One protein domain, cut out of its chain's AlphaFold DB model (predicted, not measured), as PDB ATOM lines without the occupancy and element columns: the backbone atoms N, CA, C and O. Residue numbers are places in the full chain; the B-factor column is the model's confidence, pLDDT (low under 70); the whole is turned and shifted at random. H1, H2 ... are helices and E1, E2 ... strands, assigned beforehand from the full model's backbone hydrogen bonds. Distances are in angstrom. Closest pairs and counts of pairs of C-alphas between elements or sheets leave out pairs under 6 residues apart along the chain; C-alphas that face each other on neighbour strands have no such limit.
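Overview. This is residues 38 to 107 of the 210 residues of an uncharacterized protein of Clostridiales bacterium (UniProt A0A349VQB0). What is the main picture? A twisted sheet of three strands makes a hairpin ladder, E1, E2, E3, with two short helices packed on it, H1 toward one end of E2 and H2 toward the other; the long link 45 to 59 passes beside E3. What are the figures? The printed part has 70 residues with H1, H2, E1, E2, E3 along the chain, class mixed, and the sheet order E1, E2, E3 is antiparallel. It is compact and rounded, radius of gyration of the C-alphas 11.2 A, spans 30 by 23 by 21 A.

Along the chain. Where are the strands? E2 is residues 87 to 94, 23.1 A; E1 is 79 to 84, 16.2 A; E3 is 100 to 106, 17.7 A, ending at C-alpha 106 (-5.810, -5.053, 8.291). Where are the helices? H1 is 38 to 44, 10.0 A, from C-alpha 38 (-17.234, -8.888, 7.427); H2 is 60 to 67, 10.3 A.

Arrangement. How do the strands pair? They form a meander, each strand the antiparallel neighbour of the one before: hairpin E1 and E2 at 158 degrees has N 82 and O 89 within hydrogen-bond range at 2.8 A, and hairpin E2 and E3 at 156 degrees has N 90 and O 105 at 2.8 A. The sheet is only just strongly twisted, its C-alphas up to 4.3 A off the best plane. How do the helices sit? H1 is on the sheet, height over the sheet 8.5 A, across the strands at 64 degrees to E2 on the local plane; its closest C-alphas to E1 are Glu 38 and Cys 84, 6.7 A. H2 is on it at 8.7 A, along the strands at 11 degrees to E2 on the local plane; its closest C-alphas to E3 are Arg 60 and Lys 100, 7.1 A. Each is only just over E2, with 3 C-alphas, H1 and H2 are apart, and in both every O i to N i+4 pair is within hydrogen-bond range.

Size, cuts and confidence. How large is it? The two C-alphas farthest apart, Glu 86 and Asp 96, are 31.8 A apart. Are there cuts or long links? The printed part has no cut; the links H1 to H2 and H2 to E1 are long. Where is confidence low? Residues 47 to 56, 73 to 78 and 95 to 104 have pLDDT under 70.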
ATOM      1  N   GLU A  38     -16.639 -10.001   6.697       86.62
ATOM      2  CA  GLU A  38     -17.234  -8.888   7.427       86.62
ATOM      3  C   GLU A  38     -17.280  -9.149   8.937       86.62
ATOM      4  O   GLU A  38     -16.986  -8.245   9.716       86.62
ATOM      5  N   GLU A  39     -17.631 -10.366   9.366       86.88
ATOM      6  CA  GLU A  39     -17.570 -10.756  10.783       86.88
ATOM      7  C   GLU A  39     -16.130 -10.671  11.299       86.88
ATOM      8  O   GLU A  39     -15.881  -9.994  12.293       86.88
ATOM      9  N   PHE A  40     -15.181 -11.254  10.563       84.44
ATOM     10  CA  PHE A  40     -13.761 -11.236  10.904       84.44
ATOM     11  C   PHE A  40     -13.205  -9.809  11.004       84.44
ATOM     12  O   PHE A  40     -12.545  -9.452  11.979       84.44
ATOM     13  N   LEU A  41     -13.515  -8.953  10.025       81.56
ATOM     14  CA  LEU A  41     -13.103  -7.553  10.043       81.56
ATOM     15  C   LEU A  41     -13.695  -6.816  11.247       81.56
ATOM     16  O   LEU A  41     -12.968  -6.108  11.933       81.56
ATOM     17  N   ASN A  42     -14.987  -6.974  11.533       82.81
ATOM     18  CA  ASN A  42     -15.633  -6.279  12.651       82.81
ATOM     19  C   ASN A  42     -15.088  -6.713  14.019       82.81
ATOM     20  O   ASN A  42     -15.010  -5.887  14.929       82.81
ATOM     21  N   GLU A  43     -14.702  -7.980  14.164       80.50
ATOM     22  CA  GLU A  43     -14.081  -8.504  15.384       80.50
ATOM     23  C   GLU A  43     -12.663  -7.957  15.607       80.50
ATOM     24  O   GLU A  43     -12.222  -7.843  16.752       80.50
ATOM     25  N   HIS A  44     -11.954  -7.581  14.538       76.88
ATOM     26  CA  HIS A  44     -10.527  -7.255  14.597       76.88
ATOM     27  C   HIS A  44     -10.158  -5.814  14.219       76.88
ATOM     28  O   HIS A  44      -9.042  -5.382  14.483       76.88
ATOM     29  N   ILE A  45     -11.080  -5.030  13.662       72.81
ATOM     30  CA  ILE A  45     -10.844  -3.642  13.223       72.81
ATOM     31  C   ILE A  45     -10.412  -2.694  14.347       72.81
ATOM     32  O   ILE A  45      -9.744  -1.701  14.079       72.81
ATOM     33  N   ASN A  46     -10.810  -2.989  15.585       70.06
ATOM     34  CA  ASN A  46     -10.466  -2.205  16.771       70.06
ATOM     35  C   ASN A  46      -9.471  -2.942  17.671       70.06
ATOM     36  O   ASN A  46      -9.385  -2.626  18.859       70.06
ATOM     37  N   ASP A  47      -8.786  -3.963  17.150       68.94
ATOM     38  CA  ASP A  47      -7.789  -4.656  17.945       68.94
ATOM     39  C   ASP A  47      -6.658  -3.681  18.309       68.94
ATOM     40  O   ASP A  47      -6.101  -3.050  17.407       68.94
ATOM     41  N   PRO A  48      -6.340  -3.500  19.604       60.44
ATOM     42  CA  PRO A  48      -5.231  -2.649  20.021       60.44
ATOM     43  C   PRO A  48      -3.864  -3.196  19.585       60.44
ATOM     44  O   PRO A  48      -2.903  -2.432  19.559       60.44
ATOM     45  N   ASP A  49      -3.780  -4.483  19.245       62.88
ATOM     46  CA  ASP A  49      -2.614  -5.131  18.651       62.88
ATOM     47  C   ASP A  49      -3.005  -5.808  17.322       62.88
ATOM     48  O   ASP A  49      -3.101  -7.038  17.215       62.88
ATOM     49  N   PRO A  50      -3.263  -5.011  16.267       56.94
ATOM     50  CA  PRO A  50      -3.730  -5.520  14.983       56.94
ATOM     51  C   PRO A  50      -2.645  -6.292  14.223       56.94
ATOM     52  O   PRO A  50      -2.947  -6.835  13.167       56.94
ATOM     53  N   HIS A  51      -1.419  -6.332  14.752       54.34
ATOM     54  CA  HIS A  51      -0.262  -7.040  14.211       54.34
ATOM     55  C   HIS A  51       0.198  -8.191  15.114       54.34
ATOM     56  O   HIS A  51       1.227  -8.814  14.847       54.34
ATOM     57  N   GLY A  52      -0.528  -8.452  16.201       54.50
ATOM     58  CA  GLY A  52      -0.210  -9.526  17.121       54.50
ATOM     59  C   GLY A  52      -0.317 -10.880  16.430       54.50
ATOM     60  O   GLY A  52      -1.217 -11.114  15.615       54.50
ATOM     61  N   MET A  53       0.587 -11.797  16.777       53.69
ATOM     62  CA  MET A  53       0.470 -13.183  16.335       53.69
ATOM     63  C   MET A  53      -0.826 -13.772  16.883       53.69
ATOM     64  O   MET A  53      -1.001 -13.901  18.099       53.69
ATOM     65  N   LYS A  54      -1.733 -14.148  15.986       63.50
ATOM     66  CA  LYS A  54      -2.992 -14.790  16.348       63.50
ATOM     67  C   LYS A  54      -3.063 -16.151  15.708       63.50
ATOM     68  O   LYS A  54      -3.172 -16.273  14.493       63.50
ATOM     69  N   THR A  55      -3.077 -17.173  16.549       63.09
ATOM     70  CA  THR A  55      -3.482 -18.499  16.110       63.09
ATOM     71  C   THR A  55      -4.990 -18.485  15.896       63.09
ATOM     72  O   THR A  55      -5.752 -18.251  16.833       63.09
ATOM     73  N   LEU A  56      -5.411 -18.709  14.657       69.06
ATOM     74  CA  LEU A  56      -6.805 -18.968  14.318       69.06
ATOM     75  C   LEU A  56      -7.006 -20.479  14.175       69.06
ATOM     76  O   LEU A  56      -6.114 -21.193  13.718       69.06
ATOM     77  N   ASP A  57      -8.192 -20.966  14.535       74.12
ATOM     78  CA  ASP A  57      -8.528 -22.400  14.527       74.12
ATOM     79  C   ASP A  57      -8.825 -22.958  13.115       74.12
ATOM     80  O   ASP A  57      -9.419 -24.027  12.963       74.12
ATOM     81  N   PHE A  58      -8.436 -22.239  12.063       78.75
ATOM     82  CA  PHE A  58      -8.642 -22.615  10.667       78.75
ATOM     83  C   PHE A  58      -7.419 -22.279   9.806       78.75
ATOM     84  O   PHE A  58      -6.672 -21.343  10.088       78.75
ATOM     85  N   ASP A  59      -7.219 -23.065   8.748       79.44
ATOM     86  CA  ASP A  59      -6.088 -22.953   7.825       79.44
ATOM     87  C   ASP A  59      -6.427 -22.142   6.559       79.44
ATOM     88  O   ASP A  59      -7.561 -21.698   6.329       79.44
ATOM     89  N   ARG A  60      -5.417 -21.952   5.703       80.69
ATOM     90  CA  ARG A  60      -5.554 -21.257   4.416       80.69
ATOM     91  C   ARG A  60      -6.614 -21.873   3.496       80.69
ATOM     92  O   ARG A  60      -7.322 -21.135   2.814       80.69
ATOM     93  N   GLU A  61      -6.735 -23.198   3.445       83.50
ATOM     94  CA  GLU A  61      -7.699 -23.860   2.556       83.50
ATOM     95  C   GLU A  61      -9.140 -23.617   3.015       83.50
ATOM     96  O   GLU A  61     -10.032 -23.377   2.194       83.50
ATOM     97  N   ALA A  62      -9.369 -23.619   4.329       85.38
ATOM     98  CA  ALA A  62     -10.656 -23.289   4.921       85.38
ATOM     99  C   ALA A  62     -11.067 -21.839   4.614       85.38
ATOM    100  O   ALA A  62     -12.225 -21.601   4.255       85.38
ATOM    101  N   LEU A  63     -10.119 -20.896   4.670       86.19
ATOM    102  CA  LEU A  63     -10.335 -19.506   4.259       86.19
ATOM    103  C   LEU A  63     -10.678 -19.388   2.774       86.19
ATOM    104  O   LEU A  63     -11.691 -18.782   2.442       86.19
ATOM    105  N   ILE A  64      -9.905 -20.016   1.882       86.94
ATOM    106  CA  ILE A  64     -10.175 -19.975   0.434       86.94
ATOM    107  C   ILE A  64     -11.562 -20.549   0.124       86.94
ATOM    108  O   ILE A  64     -12.325 -19.995  -0.668       86.94
ATOM    109  N   LYS A  65     -11.944 -21.637   0.797       88.75
ATOM    110  CA  LYS A  65     -13.272 -22.236   0.644       88.75
ATOM    111  C   LYS A  65     -14.399 -21.316   1.124       88.75
ATOM    112  O   LYS A  65     -15.490 -21.359   0.554       88.75
ATOM    113  N   ALA A  66     -14.168 -20.537   2.180       88.94
ATOM    114  CA  ALA A  66     -15.169 -19.649   2.766       88.94
ATOM    115  C   ALA A  66     -15.262 -18.292   2.049       88.94
ATOM    116  O   ALA A  66     -16.363 -17.773   1.861       88.94
ATOM    117  N   TRP A  67     -14.126 -17.709   1.669       90.56
ATOM    118  CA  TRP A  67     -14.000 -16.327   1.192       90.56
ATOM    119  C   TRP A  67     -13.696 -16.215  -0.307       90.56
ATOM    120  O   TRP A  67     -13.836 -15.127  -0.868       90.56
ATOM    121  N   GLY A  68     -13.336 -17.326  -0.955       89.19
ATOM    122  CA  GLY A  68     -12.866 -17.377  -2.338       89.19
ATOM    123  C   GLY A  68     -11.345 -17.259  -2.452       89.19
ATOM    124  O   GLY A  68     -10.636 -17.163  -1.451       89.19
ATOM    125  N   GLU A  69     -10.844 -17.261  -3.687       88.88
ATOM    126  CA  GLU A  69      -9.426 -16.993  -3.960       88.88
ATOM    127  C   GLU A  69      -9.027 -15.600  -3.442       88.88
ATOM    128  O   GLU A  69      -9.850 -14.679  -3.490       88.88
ATOM    129  N   PRO A  70      -7.794 -15.431  -2.937       86.12
ATOM    130  CA  PRO A  70      -7.324 -14.136  -2.471       86.12
ATOM    131  C   PRO A  70      -7.163 -13.147  -3.631       86.12
ATOM    132  O   PRO A  70      -6.754 -13.514  -4.733       86.12
ATOM    133  N   ASP A  71      -7.448 -11.877  -3.358       79.25
ATOM    134  CA  ASP A  71      -7.292 -10.772  -4.306       79.25
ATOM    135  C   ASP A  71      -5.811 -10.433  -4.542       79.25
ATOM    136  O   ASP A  71      -5.426 -10.010  -5.632       79.25
ATOM    137  N   VAL A  72      -4.977 -10.630  -3.515       71.12
ATOM    138  CA  VAL A  72      -3.524 -10.426  -3.563       71.12
ATOM    139  C   VAL A  72      -2.796 -11.560  -2.842       71.12
ATOM    140  O   VAL A  72      -3.271 -12.090  -1.836       71.12
ATOM    141  N   GLY A  73      -1.632 -11.948  -3.361       67.25
ATOM    142  CA  GLY A  73      -0.760 -12.950  -2.746       67.25
ATOM    143  C   GLY A  73       0.564 -12.328  -2.324       67.25
ATOM    144  O   GLY A  73       1.128 -11.528  -3.070       67.25
ATOM    145  N   GLY A  74       1.062 -12.702  -1.146       59.31
ATOM    146  CA  GLY A  74       2.413 -12.353  -0.725       59.31
ATOM    147  C   GLY A  74       3.479 -13.124  -1.495       59.31
ATOM    148  O   GLY A  74       3.239 -14.208  -2.043       59.31
ATOM    149  N   SER A  75       4.692 -12.578  -1.499       50.16
ATOM    150  CA  SER A  75       5.887 -13.276  -1.974       50.16
ATOM    151  C   SER A  75       6.017 -14.636  -1.275       50.16
ATOM    152  O   SER A  75       5.848 -14.736  -0.067       50.16
ATOM    153  N   TYR A  76       6.311 -15.694  -2.035       46.09
ATOM    154  CA  TYR A  76       6.513 -17.064  -1.530       46.09
ATOM    155  C   TYR A  76       5.298 -17.753  -0.878       46.09
ATOM    156  O   TYR A  76       5.454 -18.827  -0.303       46.09
ATOM    157  N   GLY A  77       4.083 -17.210  -1.016       57.69
ATOM    158  CA  GLY A  77       2.865 -17.866  -0.522       57.69
ATOM    159  C   GLY A  77       2.698 -17.842   1.001       57.69
ATOM    160  O   GLY A  77       1.797 -18.500   1.514       57.69
ATOM    161  N   SER A  78       3.522 -17.064   1.708       69.38
ATOM    162  CA  SER A  78       3.451 -16.877   3.160       69.38
ATOM    163  C   SER A  78       2.365 -15.892   3.595       69.38
ATOM    164  O   SER A  78       2.164 -15.703   4.787       69.38
ATOM    165  N   SER A  79       1.639 -15.263   2.668       74.62
ATOM    166  CA  SER A  79       0.460 -14.462   3.002       74.62
ATOM    167  C   SER A  79      -0.573 -14.437   1.876       74.62
ATOM    168  O   SER A  79      -0.289 -14.719   0.706       74.62
ATOM    169  N   SER A  80      -1.821 -14.149   2.230       80.50
ATOM    170  CA  SER A  80      -2.930 -13.965   1.291       80.50
ATOM    171  C   SER A  80      -3.829 -12.828   1.772       80.50
ATOM    172  O   SER A  80      -4.069 -12.690   2.972       80.50
ATOM    173  N   GLY A  81      -4.299 -12.004   0.837       82.19
ATOM    174  CA  GLY A  81      -5.136 -10.844   1.119       82.19
ATOM    175  C   GLY A  81      -6.493 -10.927   0.436       82.19
ATOM    176  O   GLY A  81      -6.577 -11.235  -0.753       82.19
ATOM    177  N   TRP A  82      -7.551 -10.606   1.178       86.88
ATOM    178  CA  TRP A  82      -8.921 -10.516   0.683       86.88
ATOM    179  C   TRP A  82      -9.479  -9.118   0.887       86.88
ATOM    180  O   TRP A  82      -9.467  -8.573   1.991       86.88
ATOM    181  N   LYS A  83     -10.072  -8.566  -0.164       83.19
ATOM    182  CA  LYS A  83     -10.784  -7.302  -0.114       83.19
ATOM    183  C   LYS A  83     -12.125  -7.476   0.597       83.19
ATOM    184  O   LYS A  83     -12.923  -8.372   0.285       83.19
ATOM    185  N   CYS A  84     -12.387  -6.587   1.546       82.12
ATOM    186  CA  CYS A  84     -13.610  -6.491   2.328       82.12
ATOM    187  C   CYS A  84     -14.075  -5.026   2.339       82.12
ATOM    188  O   CYS A  84     -13.722  -4.238   3.218       82.12
ATOM    189  N   GLY A  85     -14.851  -4.641   1.320       79.81
ATOM    190  CA  GLY A  85     -15.260  -3.251   1.110       79.81
ATOM    191  C   GLY A  85     -14.080  -2.362   0.707       79.81
ATOM    192  O   GLY A  85     -13.432  -2.612  -0.310       79.81
ATOM    193  N   GLU A  86     -13.822  -1.320   1.499       70.19
ATOM    194  CA  GLU A  86     -12.695  -0.389   1.319       70.19
ATOM    195  C   GLU A  86     -11.415  -0.837   2.038       70.19
ATOM    196  O   GLU A  86     -10.420  -0.126   1.998       70.19
ATOM    197  N   LYS A  87     -11.435  -2.001   2.700       74.44
ATOM    198  CA  LYS A  87     -10.291  -2.551   3.435       74.44
ATOM    199  C   LYS A  87      -9.819  -3.860   2.823       74.44
ATOM    200  O   LYS A  87     -10.593  -4.558   2.164       74.44
ATOM    201  N   PHE A  88      -8.587  -4.238   3.125       75.19
ATOM    202  CA  PHE A  88      -8.065  -5.579   2.914       75.19
ATOM    203  C   PHE A  88      -7.834  -6.269   4.255       75.19
ATOM    204  O   PHE A  88      -7.375  -5.666   5.225       75.19
ATOM    205  N   ILE A  89      -8.170  -7.553   4.286       80.81
ATOM    206  CA  ILE A  89      -7.838  -8.486   5.354       80.81
ATOM    207  C   ILE A  89      -6.679  -9.317   4.833       80.81
ATOM    208  O   ILE A  89      -6.841 -10.051   3.857       80.81
ATOM    209  N   LEU A  90      -5.527  -9.206   5.473       78.19
ATOM    210  CA  LEU A  90      -4.356 -10.003   5.170       78.19
ATOM    211  C   LEU A  90      -4.089 -10.999   6.277       78.19
ATOM    212  O   LEU A  90      -4.159 -10.698   7.468       78.19
ATOM    213  N   ILE A  91      -3.775 -12.203   5.836       79.19
ATOM    214  CA  ILE A  91      -3.520 -13.346   6.683       79.19
ATOM    215  C   ILE A  91      -2.137 -13.863   6.289       79.19
ATOM    216  O   ILE A  91      -1.931 -14.265   5.140       79.19
ATOM    217  N   GLY A  92      -1.194 -13.797   7.222       77.12
ATOM    218  CA  GLY A  92       0.099 -14.464   7.147       77.12
ATOM    219  C   GLY A  92      -0.037 -15.929   7.551       77.12
ATOM    220  O   GLY A  92      -0.829 -16.272   8.433       77.12
ATOM    221  N   TYR A  93       0.717 -16.797   6.890       75.25
ATOM    222  CA  TYR A  93       0.747 -18.228   7.151       75.25
ATOM    223  C   TYR A  93       2.170 -18.679   7.438       75.25
ATOM    224  O   TYR A  93       3.111 -18.256   6.765       75.25
ATOM    225  N   ASP A  94       2.306 -19.606   8.380       70.94
ATOM    226  CA  ASP A  94       3.536 -20.363   8.546       70.94
ATOM    227  C   ASP A  94       3.578 -21.489   7.491       70.94
ATOM    228  O   ASP A  94       2.748 -22.412   7.544       70.94
ATOM    229  N   PRO A  95       4.500 -21.430   6.511       64.12
ATOM    230  CA  PRO A  95       4.614 -22.467   5.492       64.12
ATOM    231  C   PRO A  95       5.098 -23.810   6.068       64.12
ATOM    232  O   PRO A  95       4.820 -24.852   5.473       64.12
ATOM    233  N   ASP A  96       5.778 -23.804   7.219       68.50
ATOM    234  CA  ASP A  96       6.368 -24.991   7.843       68.50
ATOM    235  C   ASP A  96       5.399 -25.702   8.813       68.50
ATOM    236  O   ASP A  96       5.550 -26.900   9.062       68.50
ATOM    237  N   ASP A  97       4.357 -25.017   9.305       66.88
ATOM    238  CA  ASP A  97       3.310 -25.576  10.186       66.88
ATOM    239  C   ASP A  97       1.949 -25.705   9.476       66.88
ATOM    240  O   ASP A  97       0.891 -25.356  10.004       66.88
ATOM    241  N   GLY A  98       1.964 -26.201   8.235       60.62
ATOM    242  CA  GLY A  98       0.749 -26.604   7.519       60.62
ATOM    243  C   GLY A  98      -0.206 -25.459   7.165       60.62
ATOM    244  O   GLY A  98      -1.417 -25.673   7.146       60.62
ATOM    245  N   ASN A  99       0.315 -24.261   6.872       62.91
ATOM    246  CA  ASN A  99      -0.461 -23.044   6.599       62.91
ATOM    247  C   ASN A  99      -1.345 -22.593   7.771       62.91
ATOM    248  O   ASN A  99      -2.428 -22.031   7.555       62.91
ATOM    249  N   LYS A 100      -0.911 -22.834   9.011       67.19
ATOM    250  CA  LYS A 100      -1.520 -22.155  10.155       67.19
ATOM    251  C   LYS A 100      -1.298 -20.661  10.046       67.19
ATOM    252  O   LYS A 100      -0.239 -20.200   9.629       67.19
ATOM    253  N   ILE A 101      -2.318 -19.920  10.448       67.44
ATOM    254  CA  ILE A 101      -2.268 -18.468  10.482       67.44
ATOM    255  C   ILE A 101      -1.358 -18.065  11.637       67.44
ATOM    256  O   ILE A 101      -1.608 -18.452  12.782       67.44
ATOM    257  N   ASN A 102      -0.287 -17.346  11.320       67.88
ATOM    258  CA  ASN A 102       0.682 -16.863  12.301       67.88
ATOM    259  C   ASN A 102       0.556 -15.353  12.526       67.88
ATOM    260  O   ASN A 102       0.826 -14.887  13.629       67.88
ATOM    261  N   GLU A 103       0.090 -14.606  11.526       67.94
ATOM    262  CA  GLU A 103       0.016 -13.147  11.546       67.94
ATOM    263  C   GLU A 103      -1.263 -12.671  10.848       67.94
ATOM    264  O   GLU A 103      -1.760 -13.289   9.905       67.94
ATOM    265  N   MET A 104      -1.814 -11.555  11.312       69.69
ATOM    266  CA  MET A 104      -2.966 -10.903  10.698       69.69
ATOM    267  C   MET A 104      -2.635  -9.428  10.511       69.69
ATOM    268  O   MET A 104      -2.040  -8.816  11.390       69.69
ATOM    269  N   TYR A 105      -3.056  -8.864   9.381       71.75
ATOM    270  CA  TYR A 105      -2.953  -7.438   9.102       71.75
ATOM    271  C   TYR A 105      -4.274  -6.947   8.516       71.75
ATOM    272  O   TYR A 105      -4.868  -7.588   7.650       71.75
ATOM    273  N   ILE A 106      -4.738  -5.788   8.967       70.94
ATOM    274  CA  ILE A 106      -5.810  -5.053   8.291       70.94
ATOM    275  C   ILE A 106      -5.133  -3.905   7.552       70.94
ATOM    276  O   ILE A 106      -4.323  -3.202   8.155       70.94
ATOM    277  N   SER A 107      -5.425  -3.734   6.259       70.00
ATOM    278  CA  SER A 107      -4.831  -2.633   5.502       70.00
ATOM    279  C   SER A 107      -5.282  -1.286   6.055       70.00
ATOM    280  O   SER A 107      -6.430  -1.102   6.487       70.00
TER     281      SER A 107